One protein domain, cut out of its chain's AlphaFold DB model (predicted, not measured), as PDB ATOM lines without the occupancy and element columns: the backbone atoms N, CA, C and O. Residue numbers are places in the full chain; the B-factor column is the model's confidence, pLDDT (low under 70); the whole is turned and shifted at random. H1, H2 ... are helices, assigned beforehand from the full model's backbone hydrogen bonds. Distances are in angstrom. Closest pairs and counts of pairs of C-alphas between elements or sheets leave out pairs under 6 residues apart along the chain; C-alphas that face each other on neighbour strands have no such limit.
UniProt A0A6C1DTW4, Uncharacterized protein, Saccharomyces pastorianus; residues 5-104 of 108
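What this domain is: This is residues 5 to 104 of the 108 residues of an uncharacterized protein of Saccharomyces pastorianus (UniProt A0A6C1DTW4). The longest helix, H5, lies side by side with H1, and H7 packs on the other side of H1, making a row of three with H1 in the middle. H8 crosses one end of the H1 and H5 pair, the short helices H2, H3 and H4 group toward that same end, and residues 63 to 68, with H6, stick out at the other. The printed part has 100 residues with eight named helices, H1 to H8 in chain order, and no named strand: all helix. It is compact, with a radius of gyration of the C-alphas of 14.5 A and spans of 44 by 31 by 24 A.

Where its parts are: H5, residues 44 to 61, is 26.5 A long and begins at C-alpha 44 (293.949, 359.227, 216.919). H1, residues 6 to 18, is 18.4 A long, from C-alpha 6 at (286.650, 341.824, 225.178). H7 is residues 79 to 86, 10.5 A. H8, residues 92 to 104, is 18.7 A long and ends at C-alpha 104 (289.600, 366.852, 221.003). H2 is residues 20 to 23, H3 31 to 34, H4 36 to 40 and H6 65 to 68.

How they stand to each other: H1, the hub, touches H5 at a shallow tilt of 24 degrees, opposite ways; the closest C-alphas, of Gln 8 and Phe 53, are 5.1 A apart. H1 touches H7, closest C-alphas Ile 14 and Tyr 82 at 6.2 A. H1 touches H8 with residues 15 to 18 alone, closest C-alphas Arg 18 and Met 96 at 5.6 A. H3 and H4 touch only at the corner, C-alphas 32 and 38 being closest at 5.3 A. Every O i to N i+4 pair is within hydrogen-bond range in H1, H7 and H8, 13 of 14 in H5; H4 has 0 of 1, and 1 of 2 O i to N i+3 pairs.

The domain as a whole: The C-alphas farthest apart, of Thr 64 and Arg 93, are 44.2 A apart. The printed part has no cut, no link is long, and no printed residue is under 70 in pLDDT.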
ATOM      1  N   CYS A   5     290.337 340.176 226.577       88.56
ATOM      2  CA  CYS A   5     290.470 341.411 225.774       88.56
ATOM      3  C   CYS A   5     289.154 341.898 225.114       88.56
ATOM      4  O   CYS A   5     289.169 342.559 224.073       88.56
ATOM      5  N   LYS A   6     287.996 341.515 225.666       90.00
ATOM      6  CA  LYS A   6     286.650 341.824 225.178       90.00
ATOM      7  C   LYS A   6     286.359 343.316 225.252       90.00
ATOM      8  O   LYS A   6     285.862 343.867 224.275       90.00
ATOM      9  N   ASP A   7     286.711 343.968 226.357       90.88
ATOM     10  CA  ASP A   7     286.447 345.397 226.549       90.88
ATOM     11  C   ASP A   7     287.246 346.239 225.551       90.88
ATOM     12  O   ASP A   7     286.684 347.129 224.920       90.88
ATOM     13  N   GLN A   8     288.528 345.919 225.340       91.62
ATOM     14  CA  GLN A   8     289.365 346.589 224.343       91.62
ATOM     15  C   GLN A   8     288.821 346.349 222.933       91.62
ATOM     16  O   GLN A   8     288.682 347.294 222.163       91.62
ATOM     17  N   LYS A   9     288.432 345.108 222.607       92.06
ATOM     18  CA  LYS A   9     287.824 344.788 221.307       92.06
ATOM     19  C   LYS A   9     286.544 345.594 221.062       92.06
ATOM     20  O   LYS A   9     286.370 346.149 219.980       92.06
ATOM     21  N   ARG A  10     285.654 345.667 222.056       93.81
ATOM     22  CA  ARG A  10     284.396 346.426 221.981       93.81
ATOM     23  C   ARG A  10     284.653 347.925 221.874       93.81
ATOM     24  O   ARG A  10     284.039 348.573 221.035       93.81
ATOM     25  N   ALA A  11     285.597 348.459 222.647       92.88
ATOM     26  CA  ALA A  11     285.994 349.862 222.571       92.88
ATOM     27  C   ALA A  11     286.467 350.241 221.164       92.88
ATOM     28  O   ALA A  11     286.080 351.285 220.643       92.88
ATOM     29  N   VAL A  12     287.253 349.371 220.527       93.62
ATOM     30  CA  VAL A  12     287.674 349.602 219.149       93.62
ATOM     31  C   VAL A  12     286.502 349.533 218.175       93.62
ATOM     32  O   VAL A  12     286.356 350.430 217.351       93.62
ATOM     33  N   ALA A  13     285.651 348.510 218.276       93.25
ATOM     34  CA  ALA A  13     284.496 348.374 217.391       93.25
ATOM     35  C   ALA A  13     283.572 349.602 217.462       93.25
ATOM     36  O   ALA A  13     283.149 350.120 216.432       93.25
ATOM     37  N   ILE A  14     283.328 350.118 218.671       92.81
ATOM     38  CA  ILE A  14     282.558 351.348 218.887       92.81
ATOM     39  C   ILE A  14     283.260 352.550 218.247       92.81
ATOM     40  O   ILE A  14     282.605 353.371 217.612       92.81
ATOM     41  N   CYS A  15     284.581 352.669 218.403       93.38
ATOM     42  CA  CYS A  15     285.337 353.780 217.826       93.38
ATOM     43  C   CYS A  15     285.271 353.776 216.295       93.38
ATOM     44  O   CYS A  15     284.958 354.799 215.692       93.38
ATOM     45  N   LEU A  16     285.495 352.614 215.675       91.62
ATOM     46  CA  LEU A  16     285.440 352.455 214.224       91.62
ATOM     47  C   LEU A  16     284.046 352.739 213.677       91.62
ATOM     48  O   LEU A  16     283.931 353.455 212.698       91.62
ATOM     49  N   GLN A  17     282.986 352.272 214.336       90.50
ATOM     50  CA  GLN A  17     281.619 352.551 213.891       90.50
ATOM     51  C   GLN A  17     281.282 354.051 213.890       90.50
ATOM     52  O   GLN A  17     280.439 354.498 213.118       90.50
ATOM     53  N   ARG A  18     281.920 354.831 214.770       90.12
ATOM     54  CA  ARG A  18     281.753 356.286 214.827       90.12
ATOM     55  C   ARG A  18     282.639 357.030 213.832       90.12
ATOM     56  O   ARG A  18     282.391 358.210 213.595       90.12
ATOM     57  N   SER A  19     283.692 356.391 213.322       90.38
ATOM     58  CA  SER A  19     284.689 357.040 212.477       90.38
ATOM     59  C   SER A  19     284.097 357.412 211.111       90.38
ATOM     60  O   SER A  19     283.161 356.755 210.642       90.38
ATOM     61  N   PRO A  20     284.626 358.458 210.450       88.19
ATOM     62  CA  PRO A  20     284.140 358.870 209.134       88.19
ATOM     63  C   PRO A  20     284.272 357.756 208.079       88.19
ATOM     64  O   PRO A  20     283.336 357.564 207.303       88.19
ATOM     65  N   CYS A  21     285.348 356.958 208.124       89.50
ATOM     66  CA  CYS A  21     285.589 355.840 207.197       89.50
ATOM     67  C   CYS A  21     284.447 354.799 207.191       89.50
ATOM     68  O   CYS A  21     284.031 354.316 206.140       89.50
ATOM     69  N   VAL A  22     283.870 354.473 208.354       90.06
ATOM     70  CA  VAL A  22     282.776 353.483 208.432       90.06
ATOM     71  C   VAL A  22     281.404 354.153 208.359       90.06
ATOM     72  O   VAL A  22     280.505 353.660 207.681       90.06
ATOM     73  N   MET A  23     281.212 355.283 209.045       86.75
ATOM     74  CA  MET A  23     279.896 355.922 209.146       86.75
ATOM     75  C   MET A  23     279.486 356.651 207.856       86.75
ATOM     76  O   MET A  23     278.308 356.634 207.494       86.75
ATOM     77  N   ILE A  24     280.432 357.312 207.177       87.12
ATOM     78  CA  ILE A  24     280.168 358.128 205.982       87.12
ATOM     79  C   ILE A  24     280.476 357.323 204.724       87.12
ATOM     80  O   ILE A  24     279.598 357.142 203.883       87.12
ATOM     81  N   GLU A  25     281.707 356.821 204.621       86.81
ATOM     82  CA  GLU A  25     282.210 356.155 203.412       86.81
ATOM     83  C   GLU A  25     281.774 354.686 203.318       86.81
ATOM     84  O   GLU A  25     281.786 354.103 202.238       86.81
ATOM     85  N   ARG A  26     281.290 354.107 204.429       89.12
ATOM     86  CA  ARG A  26     280.772 352.730 204.514       89.12
ATOM     87  C   ARG A  26     281.795 351.658 204.132       89.12
ATOM     88  O   ARG A  26     281.410 350.566 203.710       89.12
ATOM     89  N   HIS A  27     283.079 351.942 204.333       90.19
ATOM     90  CA  HIS A  27     284.130 350.939 204.224       90.19
ATOM     91  C   HIS A  27     284.016 349.891 205.334       90.19
ATOM     92  O   HIS A  27     283.457 350.127 206.413       90.19
ATOM     93  N   ASN A  28     284.570 348.705 205.081       90.75
ATOM     94  CA  ASN A  28     284.660 347.674 206.106       90.75
ATOM     95  C   ASN A  28     285.629 348.142 207.215       90.75
ATOM     96  O   ASN A  28     286.731 348.588 206.899       90.75
ATOM     97  N   PRO A  29     285.304 347.995 208.515       89.69
ATOM     98  CA  PRO A  29     286.208 348.382 209.601       89.69
ATOM     99  C   PRO A  29     287.629 347.805 209.516       89.69
ATOM    100  O   PRO A  29     288.564 348.436 210.005       89.69
ATOM    101  N   GLN A  30     287.807 346.617 208.923       89.44
ATOM    102  CA  GLN A  30     289.143 346.053 208.674       89.44
ATOM    103  C   GLN A  30     289.896 346.833 207.593       89.44
ATOM    104  O   GLN A  30     291.054 347.191 207.781       89.44
ATOM    105  N   GLU A  31     289.208 347.167 206.504       90.69
ATOM    106  CA  GLU A  31     289.758 347.926 205.381       90.69
ATOM    107  C   GLU A  31     290.242 349.314 205.826       90.69
ATOM    108  O   GLU A  31     291.333 349.735 205.452       90.69
ATOM    109  N   CYS A  32     289.494 349.973 206.718       90.19
ATOM    110  CA  CYS A  32     289.880 351.260 207.303       90.19
ATOM    111  C   CYS A  32     291.200 351.219 208.101       90.19
ATOM    112  O   CYS A  32     291.823 352.257 208.308       90.19
ATOM    113  N   LEU A  33     291.610 350.051 208.605       88.69
ATOM    114  CA  LEU A  33     292.835 349.896 209.396       88.69
ATOM    115  C   LEU A  33     294.007 349.398 208.558       88.69
ATOM    116  O   LEU A  33     295.137 349.844 208.767       88.69
ATOM    117  N   ASP A  34     293.730 348.472 207.644       89.50
ATOM    118  CA  ASP A  34     294.741 347.825 206.816       89.50
ATOM    119  C   ASP A  34     295.239 348.767 205.708       89.50
ATOM    120  O   ASP A  34     296.427 348.758 205.377       89.50
ATOM    121  N   ASN A  35     294.362 349.625 205.168       90.94
ATOM    122  CA  ASN A  35     294.728 350.565 204.114       90.94
ATOM    123  C   ASN A  35     295.390 351.830 204.690       90.94
ATOM    124  O   ASN A  35     294.755 352.565 205.449       90.94
ATOM    125  N   PRO A  36     296.632 352.161 204.288       87.69
ATOM    126  CA  PRO A  36     297.367 353.297 204.840       87.69
ATOM    127  C   PRO A  36     296.772 354.657 204.464       87.69
ATOM    128  O   PRO A  36     297.035 355.634 205.159       87.69
ATOM    129  N   ASP A  37     295.996 354.744 203.384       87.31
ATOM    130  CA  ASP A  37     295.344 355.991 202.982       87.31
ATOM    131  C   ASP A  37     294.102 356.274 203.830       87.31
ATOM    132  O   ASP A  37     294.012 357.349 204.411       87.31
ATOM    133  N   LEU A  38     293.236 355.275 204.028       85.75
ATOM    134  CA  LEU A  38     292.048 355.388 204.887       85.75
ATOM    135  C   LEU A  38     292.408 355.550 206.373       85.75
ATOM    136  O   LEU A  38     291.691 356.195 207.136       85.75
ATOM    137  N   ASN A  39     293.540 354.985 206.796       85.62
ATOM    138  CA  ASN A  39     294.008 355.078 208.177       85.62
ATOM    139  C   ASN A  39     294.465 356.506 208.549       85.62
ATOM    140  O   ASN A  39     294.411 356.881 209.715       85.62
ATOM    141  N   LYS A  40     294.860 357.344 207.577       82.19
ATOM    142  CA  LYS A  40     295.200 358.760 207.841       82.19
ATOM    143  C   LYS A  40     293.982 359.581 208.259       82.19
ATOM    144  O   LYS A  40     294.123 360.505 209.054       82.19
ATOM    145  N   ASP A  41     292.807 359.219 207.752       80.81
ATOM    146  CA  ASP A  41     291.542 359.891 208.054       80.81
ATOM    147  C   ASP A  41     290.884 359.351 209.336       80.81
ATOM    148  O   ASP A  41     289.836 359.839 209.780       80.81
ATOM    149  N   LEU A  42     291.496 358.343 209.968       85.56
ATOM    150  CA  LEU A  42     291.052 357.825 211.250       85.56
ATOM    151  C   LEU A  42     291.482 358.751 212.401       85.56
ATOM    152  O   LEU A  42     292.636 359.170 212.472       85.56
ATOM    153  N   PRO A  43     290.599 358.998 213.381       88.75
ATOM    154  CA  PRO A  43     290.965 359.758 214.568       88.75
ATOM    155  C   PRO A  43     291.982 359.001 215.431       88.75
ATOM    156  O   PRO A  43     291.936 357.768 215.564       88.75
ATOM    157  N   GLU A  44     292.856 359.756 216.094       88.25
ATOM    158  CA  GLU A  44     293.949 359.227 216.919       88.25
ATOM    159  C   GLU A  44     293.440 358.342 218.062       88.25
ATOM    160  O   GLU A  44     294.095 357.375 218.475       88.25
ATOM    161  N   LEU A  45     292.238 358.626 218.567       89.75
ATOM    162  CA  LEU A  45     291.564 357.766 219.530       89.75
ATOM    163  C   LEU A  45     291.409 356.322 219.065       89.75
ATOM    164  O   LEU A  45     291.647 355.406 219.856       89.75
ATOM    165  N   CYS A  46     290.995 356.106 217.818       91.69
ATOM    166  CA  CYS A  46     290.746 354.761 217.316       91.69
ATOM    167  C   CYS A  46     292.060 354.001 217.123       91.69
ATOM    168  O   CYS A  46     292.136 352.819 217.468       91.69
ATOM    169  N   ILE A  47     293.117 354.691 216.685       90.69
ATOM    170  CA  ILE A  47     294.470 354.131 216.560       90.69
ATOM    171  C   ILE A  47     295.007 353.718 217.937       90.69
ATOM    172  O   ILE A  47     295.499 352.601 218.116       90.69
ATOM    173  N   ALA A  48     294.858 354.577 218.948       90.88
ATOM    174  CA  ALA A  48     295.276 354.266 220.313       90.88
ATOM    175  C   ALA A  48     294.510 353.072 220.905       90.88
ATOM    176  O   ALA A  48     295.101 352.224 221.577       90.88
ATOM    177  N   GLN A  49     293.215 352.968 220.613       92.19
ATOM    178  CA  GLN A  49     292.387 351.864 221.092       92.19
ATOM    179  C   GLN A  49     292.769 350.560 220.395       92.19
ATOM    180  O   GLN A  49     292.824 349.515 221.048       92.19
ATOM    181  N   MET A  50     293.114 350.618 219.105       92.50
ATOM    182  CA  MET A  50     293.657 349.463 218.396       92.50
ATOM    183  C   MET A  50     294.989 349.010 218.980       92.50
ATOM    184  O   MET A  50     295.176 347.818 219.225       92.50
ATOM    185  N   LYS A  51     295.891 349.948 219.285       92.00
ATOM    186  CA  LYS A  51     297.153 349.635 219.959       92.00
ATOM    187  C   LYS A  51     296.912 348.930 221.297       92.00
ATOM    188  O   LYS A  51     297.469 347.861 221.524       92.00
ATOM    189  N   ALA A  52     296.003 349.450 222.126       91.19
ATOM    190  CA  ALA A  52     295.637 348.823 223.397       91.19
ATOM    191  C   ALA A  52     295.061 347.403 223.223       91.19
ATOM    192  O   ALA A  52     295.350 346.507 224.018       91.19
ATOM    193  N   PHE A  53     294.265 347.168 222.175       91.88
ATOM    194  CA  PHE A  53     293.752 345.835 221.857       91.88
ATOM    195  C   PHE A  53     294.862 344.866 221.424       91.88
ATOM    196  O   PHE A  53     294.900 343.724 221.893       91.88
ATOM    197  N   LEU A  54     295.785 345.310 220.566       92.06
ATOM    198  CA  LEU A  54     296.924 344.505 220.121       92.06
ATOM    199  C   LEU A  54     297.865 344.165 221.277       92.06
ATOM    200  O   LEU A  54     298.291 343.015 221.391       92.06
ATOM    201  N   ASP A  55     298.135 345.122 222.159       90.56
ATOM    202  CA  ASP A  55     298.960 344.906 223.347       90.56
ATOM    203  C   ASP A  55     298.294 343.916 224.309       90.56
ATOM    204  O   ASP A  55     298.949 342.985 224.783       90.56
ATOM    205  N   CYS A  56     296.969 344.007 224.489       89.69
ATOM    206  CA  CYS A  56     296.217 343.008 225.245       89.69
ATOM    207  C   CYS A  56     296.345 341.608 224.623       89.69
ATOM    208  O   CYS A  56     296.592 340.624 225.320       89.69
ATOM    209  N   LYS A  57     296.226 341.490 223.295       89.81
ATOM    210  CA  LYS A  57     296.330 340.198 222.599       89.81
ATOM    211  C   LYS A  57     297.741 339.607 222.698       89.81
ATOM    212  O   LYS A  57     297.881 338.407 222.926       89.81
ATOM    213  N   ARG A  58     298.779 340.442 222.587       89.62
ATOM    214  CA  ARG A  58     300.186 340.047 222.787       89.62
ATOM    215  C   ARG A  58     300.423 339.544 224.210       89.62
ATOM    216  O   ARG A  58     301.020 338.486 224.391       89.62
ATOM    217  N   GLY A  59     299.868 340.232 225.207       87.62
ATOM    218  CA  GLY A  59     299.984 339.847 226.611       87.62
ATOM    219  C   GLY A  59     299.308 338.518 226.978       87.62
ATOM    220  O   GLY A  59     299.571 337.991 228.053       87.62
ATOM    221  N   ILE A  60     298.423 337.962 226.137       85.38
ATOM    222  CA  ILE A  60     297.842 336.619 226.354       85.38
ATOM    223  C   ILE A  60     298.890 335.532 226.076       85.38
ATOM    224  O   ILE A  60     298.913 334.499 226.748       85.38
ATOM    225  N   VAL A  61     299.745 335.761 225.078       86.69
ATOM    226  CA  VAL A  61     300.787 334.816 224.656       86.69
ATOM    227  C   VAL A  61     302.056 334.983 225.500       86.69
ATOM    228  O   VAL A  61     302.804 334.024 225.681       86.69
ATOM    229  N   ASP A  62     302.271 336.171 226.068       87.44
ATOM    230  CA  ASP A  62     303.402 336.465 226.946       87.44
ATOM    231  C   ASP A  62     303.324 335.695 228.280       87.44
ATOM    232  O   ASP A  62     302.486 335.949 229.151       87.44
ATOM    233  N   MET A  63     304.253 334.753 228.453       83.31
ATOM    234  CA  MET A  63     304.378 333.907 229.642       83.31
ATOM    235  C   MET A  63     304.634 334.721 230.917       83.31
ATOM    236  O   MET A  63     304.154 334.342 231.987       83.31
ATOM    237  N   THR A  64     305.339 335.852 230.807       83.88
ATOM    238  CA  THR A  64     305.703 336.697 231.955       83.88
ATOM    239  C   THR A  64     304.485 337.375 232.581       83.88
ATOM    240  O   THR A  64     304.467 337.647 233.780       83.88
ATOM    241  N   LYS A  65     303.421 337.591 231.795       80.81
ATOM    242  CA  LYS A  65     302.187 338.273 232.213       80.81
ATOM    243  C   LYS A  65     301.112 337.329 232.748       80.81
ATOM    244  O   LYS A  65     300.055 337.787 233.181       80.81
ATOM    245  N   ARG A  66     301.360 336.015 232.768       76.00
ATOM    246  CA  ARG A  66     300.384 335.014 233.244       76.00
ATOM    247  C   ARG A  66     300.037 335.173 234.722       76.00
ATOM    248  O   ARG A  66     298.870 335.031 235.094       76.00
ATOM    249  N   PHE A  67     301.040 335.478 235.542       76.56
ATOM    250  CA  PHE A  67     300.884 335.624 236.990       76.56
ATOM    251  C   PHE A  67     300.470 337.044 237.380       76.56
ATOM    252  O   PHE A  67     299.535 337.215 238.156       76.56
ATOM    253  N   THR A  68     301.107 338.054 236.788       78.62
ATOM    254  CA  THR A  68     300.881 339.475 237.097       78.62
ATOM    255  C   THR A  68     299.613 340.044 236.457       78.62
ATOM    256  O   THR A  68     299.091 341.053 236.919       78.62
ATOM    257  N   GLY A  69     299.098 339.398 235.407       75.19
ATOM    258  CA  GLY A  69     298.016 339.919 234.577       75.19
ATOM    259  C   GLY A  69     298.540 340.773 233.417       75.19
ATOM    260  O   GLY A  69     299.595 341.401 233.497       75.19
ATOM    261  N   ASN A  70     297.796 340.766 232.310       76.38
ATOM    262  CA  ASN A  70     298.166 341.467 231.073       76.38
ATOM    263  C   ASN A  70     297.391 342.786 230.894       76.38
ATOM    264  O   ASN A  70     297.940 343.758 230.385       76.38
ATOM    265  N   ALA A  71     296.130 342.820 231.324       74.38
ATOM    266  CA  ALA A  71     295.202 343.919 231.092       74.38
ATOM    267  C   ALA A  71     294.169 343.985 232.230       74.38
ATOM    268  O   ALA A  71     294.030 343.009 232.980       74.38
ATOM    269  N   PRO A  72     293.432 345.105 232.370       76.56
ATOM    270  CA  PRO A  72     292.305 345.176 233.293       76.56
ATOM    271  C   PRO A  72     291.291 344.063 233.011       76.56
ATOM    272  O   PRO A  72     291.082 343.659 231.863       76.56
ATOM    273  N   LEU A  73     290.661 343.567 234.078       78.31
ATOM    274  CA  LEU A  73     289.548 342.623 233.982       78.31
ATOM    275  C   LEU A  73     288.429 343.231 233.129       78.31
ATOM    276  O   LEU A  73     288.159 344.428 233.216       78.31
ATOM    277  N   SER A  74     287.781 342.397 232.312       82.62
ATOM    278  CA  SER A  74     286.619 342.828 231.535       82.62
ATOM    279  C   SER A  74     285.492 343.184 232.502       82.62
ATOM    280  O   SER A  74     285.041 342.349 233.284       82.62
ATOM    281  N   THR A  75     285.092 344.447 232.471       84.88
ATOM    282  CA  THR A  75     284.045 345.038 233.313       84.88
ATOM    283  C   THR A  75     282.693 345.068 232.608       84.88
ATOM    284  O   THR A  75     281.683 345.361 233.239       84.88
ATOM    285  N   GLY A  76     282.662 344.803 231.298       86.88
ATOM    286  CA  GLY A  76     281.451 344.921 230.485       86.88
ATOM    287  C   GLY A  76     281.027 346.372 230.234       86.88
ATOM    288  O   GLY A  76     279.916 346.627 229.773       86.88
ATOM    289  N   LYS A  77     281.904 347.347 230.517       87.94
ATOM    290  CA  LYS A  77     281.614 348.787 230.408       87.94
ATOM    291  C   LYS A  77     281.068 349.195 229.034       87.94
ATOM    292  O   LYS A  77     280.256 350.108 228.940       87.94
ATOM    293  N   TYR A  78     281.530 348.534 227.977       91.00
ATOM    294  CA  TYR A  78     281.198 348.867 226.592       91.00
ATOM    295  C   TYR A  78     280.076 348.003 226.009       91.00
ATOM    296  O   TYR A  78     279.704 348.190 224.855       91.00
ATOM    297  N   ASP A  79     279.528 347.065 226.777       91.50
ATOM    298  CA  ASP A  79     278.652 346.014 226.256       91.50
ATOM    299  C   ASP A  79     277.333 346.596 225.777       91.50
ATOM    300  O   ASP A  79     276.961 346.412 224.625       91.50
ATOM    301  N   GLN A  80     276.679 347.398 226.616       92.38
ATOM    302  CA  GLN A  80     275.430 348.067 226.246       92.38
ATOM    303  C   GLN A  80     275.610 348.987 225.032       92.38
ATOM    304  O   GLN A  80     274.763 349.018 224.146       92.38
ATOM    305  N   GLN A  81     276.727 349.720 224.967       91.31
ATOM    306  CA  GLN A  81     277.015 350.608 223.836       91.31
ATOM    307  C   GLN A  81     277.222 349.819 222.541       91.31
ATOM    308  O   GLN A  81     276.708 350.215 221.499       91.31
ATOM    309  N   TYR A  82     277.946 348.704 222.619       92.62
ATOM    310  CA  TYR A  82     278.179 347.808 221.495       92.62
ATOM    311  C   TYR A  82     276.868 347.194 220.987       92.62
ATOM    312  O   TYR A  82     276.577 347.294 219.799       92.62
ATOM    313  N   GLU A  83     276.036 346.653 221.881       93.44
ATOM    314  CA  GLU A  83     274.737 346.073 221.512       93.44
ATOM    315  C   GLU A  83     273.794 347.111 220.882       93.44
ATOM    316  O   GLU A  83     273.125 346.830 219.886       93.44
ATOM    317  N   ASN A  84     273.762 348.341 221.401       92.19
ATOM    318  CA  ASN A  84     272.945 349.414 220.828       92.19
ATOM    319  C   ASN A  84     273.398 349.792 219.409       92.19
ATOM    320  O   ASN A  84     272.560 349.977 218.527       92.19
ATOM    321  N   LEU A  85     274.713 349.856 219.171       89.19
ATOM    322  CA  LEU A  85     275.272 350.084 217.836       89.19
ATOM    323  C   LEU A  85     274.922 348.937 216.878       89.19
ATOM    324  O   LEU A  85     274.460 349.191 215.769       89.19
ATOM    325  N   CYS A  86     275.081 347.685 217.316       88.38
ATOM    326  CA  CYS A  86     274.778 346.504 216.504       88.38
ATOM    327  C   CYS A  86     273.286 346.367 216.176       88.38
ATOM    328  O   CYS A  86     272.934 345.925 215.087       88.38
ATOM    329  N   THR A  87     272.404 346.764 217.094       92.31
ATOM    330  CA  THR A  87     270.945 346.722 216.895       92.31
ATOM    331  C   THR A  87     270.392 347.941 216.151       92.31
ATOM    332  O   THR A  87     269.185 348.022 215.932       92.31
ATOM    333  N   GLY A  88     271.246 348.898 215.763       87.38
ATOM    334  CA  GLY A  88     270.832 350.117 215.062       87.38
ATOM    335  C   GLY A  88     270.121 351.144 215.950       87.38
ATOM    336  O   GLY A  88     269.546 352.103 215.443       87.38
ATOM    337  N   LYS A  89     270.157 350.978 217.277       90.69
ATOM    338  CA  LYS A  89     269.576 351.914 218.249       90.69
ATOM    339  C   LYS A  89     270.549 353.058 218.545       90.69
ATOM    340  O   LYS A  89     271.029 353.197 219.670       90.69
ATOM    341  N   PHE A  90     270.867 353.866 217.535       87.12
ATOM    342  CA  PHE A  90     271.731 355.036 217.698       87.12
ATOM    343  C   PHE A  90     271.368 356.172 216.736       87.12
ATOM    344  O   PHE A  90     270.889 355.940 215.629       87.12
ATOM    345  N   ASN A  91     271.647 357.410 217.153       90.44
ATOM    346  CA  ASN A  91     271.527 358.596 216.309       90.44
ATOM    347  C   ASN A  91     272.890 358.911 215.662       90.44
ATOM    348  O   ASN A  91     273.824 359.277 216.381       90.44
ATOM    349  N   PRO A  92     273.040 358.827 214.323       85.62
ATOM    350  CA  PRO A  92     274.338 358.997 213.661       85.62
ATOM    351  C   PRO A  92     275.017 360.346 213.933       85.62
ATOM    352  O   PRO A  92     276.235 360.405 214.093       85.62
ATOM    353  N   ARG A  93     274.234 361.433 214.019       87.50
ATOM    354  CA  ARG A  93     274.754 362.788 214.272       87.50
ATOM    355  C   ARG A  93     275.364 362.912 215.667       87.50
ATOM    356  O   ARG A  93     276.478 363.405 215.799       87.50
ATOM    357  N   GLU A  94     274.668 362.404 216.681       90.62
ATOM    358  CA  GLU A  94     275.144 362.425 218.068       90.62
ATOM    359  C   GLU A  94     276.399 361.568 218.255       90.62
ATOM    360  O   GLU A  94     277.324 361.955 218.962       90.62
ATOM    361  N   GLU A  95     276.451 360.394 217.623       88.00
ATOM    362  CA  GLU A  95     277.593 359.484 217.739       88.00
ATOM    363  C   GLU A  95     278.863 360.055 217.083       88.00
ATOM    364  O   GLU A  95     279.951 359.947 217.656       88.00
ATOM    365  N   MET A  96     278.721 360.730 215.937       84.75
ATOM    366  CA  MET A  96     279.811 361.480 215.301       84.75
ATOM    367  C   MET A  96     280.285 362.658 216.162       84.75
ATOM    368  O   MET A  96     281.487 362.893 216.288       84.75
ATOM    369  N   GLU A  97     279.366 363.392 216.788       89.56
ATOM    370  CA  GLU A  97     279.720 364.504 217.672       89.56
ATOM    371  C   GLU A  97     280.444 364.027 218.938       89.56
ATOM    372  O   GLU A  97     281.477 364.589 219.309       89.56
ATOM    373  N   LYS A  98     279.991 362.919 219.541       88.94
ATOM    374  CA  LYS A  98     280.696 362.265 220.656       88.94
ATOM    375  C   LYS A  98     282.126 361.896 220.282       88.94
ATOM    376  O   LYS A  98     283.025 362.097 221.095       88.94
ATOM    377  N   LEU A  99     282.351 361.364 219.079       86.06
ATOM    378  CA  LEU A  99     283.699 361.031 218.627       86.06
ATOM    379  C   LEU A  99     284.585 362.278 218.544       86.06
ATOM    380  O   LEU A  99     285.676 362.270 219.106       86.06
ATOM    381  N   ARG A 100     284.092 363.369 217.942       86.25
ATOM    382  CA  ARG A 100     284.818 364.651 217.872       86.25
ATOM    383  C   ARG A 100     285.159 365.208 219.256       86.25
ATOM    384  O   ARG A 100     286.280 365.660 219.482       86.25
ATOM    385  N   MET A 101     284.214 365.155 220.197       88.06
ATOM    386  CA  MET A 101     284.435 365.614 221.574       88.06
ATOM    387  C   MET A 101     285.465 364.764 222.325       88.06
ATOM    388  O   MET A 101     286.229 365.285 223.132       88.06
ATOM    389  N   LEU A 102     285.471 363.449 222.109       82.69
ATOM    390  CA  LEU A 102     286.443 362.570 222.754       82.69
ATOM    391  C   LEU A 102     287.846 362.786 222.174       82.69
ATOM    392  O   LEU A 102     288.815 362.731 222.928       82.69
ATOM    393  N   ASP A 103     287.952 362.991 220.860       83.50
ATOM    394  CA  ASP A 103     289.240 363.117 220.164       83.50
ATOM    395  C   ASP A 103     289.917 364.448 220.505       83.50
ATOM    396  O   ASP A 103     291.094 364.479 220.852       83.50
ATOM    397  N   SER A 104     289.135 365.533 220.548       83.19
ATOM    398  CA  SER A 104     289.600 366.852 221.003       83.19
ATOM    399  C   SER A 104     290.108 366.839 222.446       83.19
ATOM    400  O   SER A 104     291.212 367.305 222.694       83.19
TER     401      SER A 104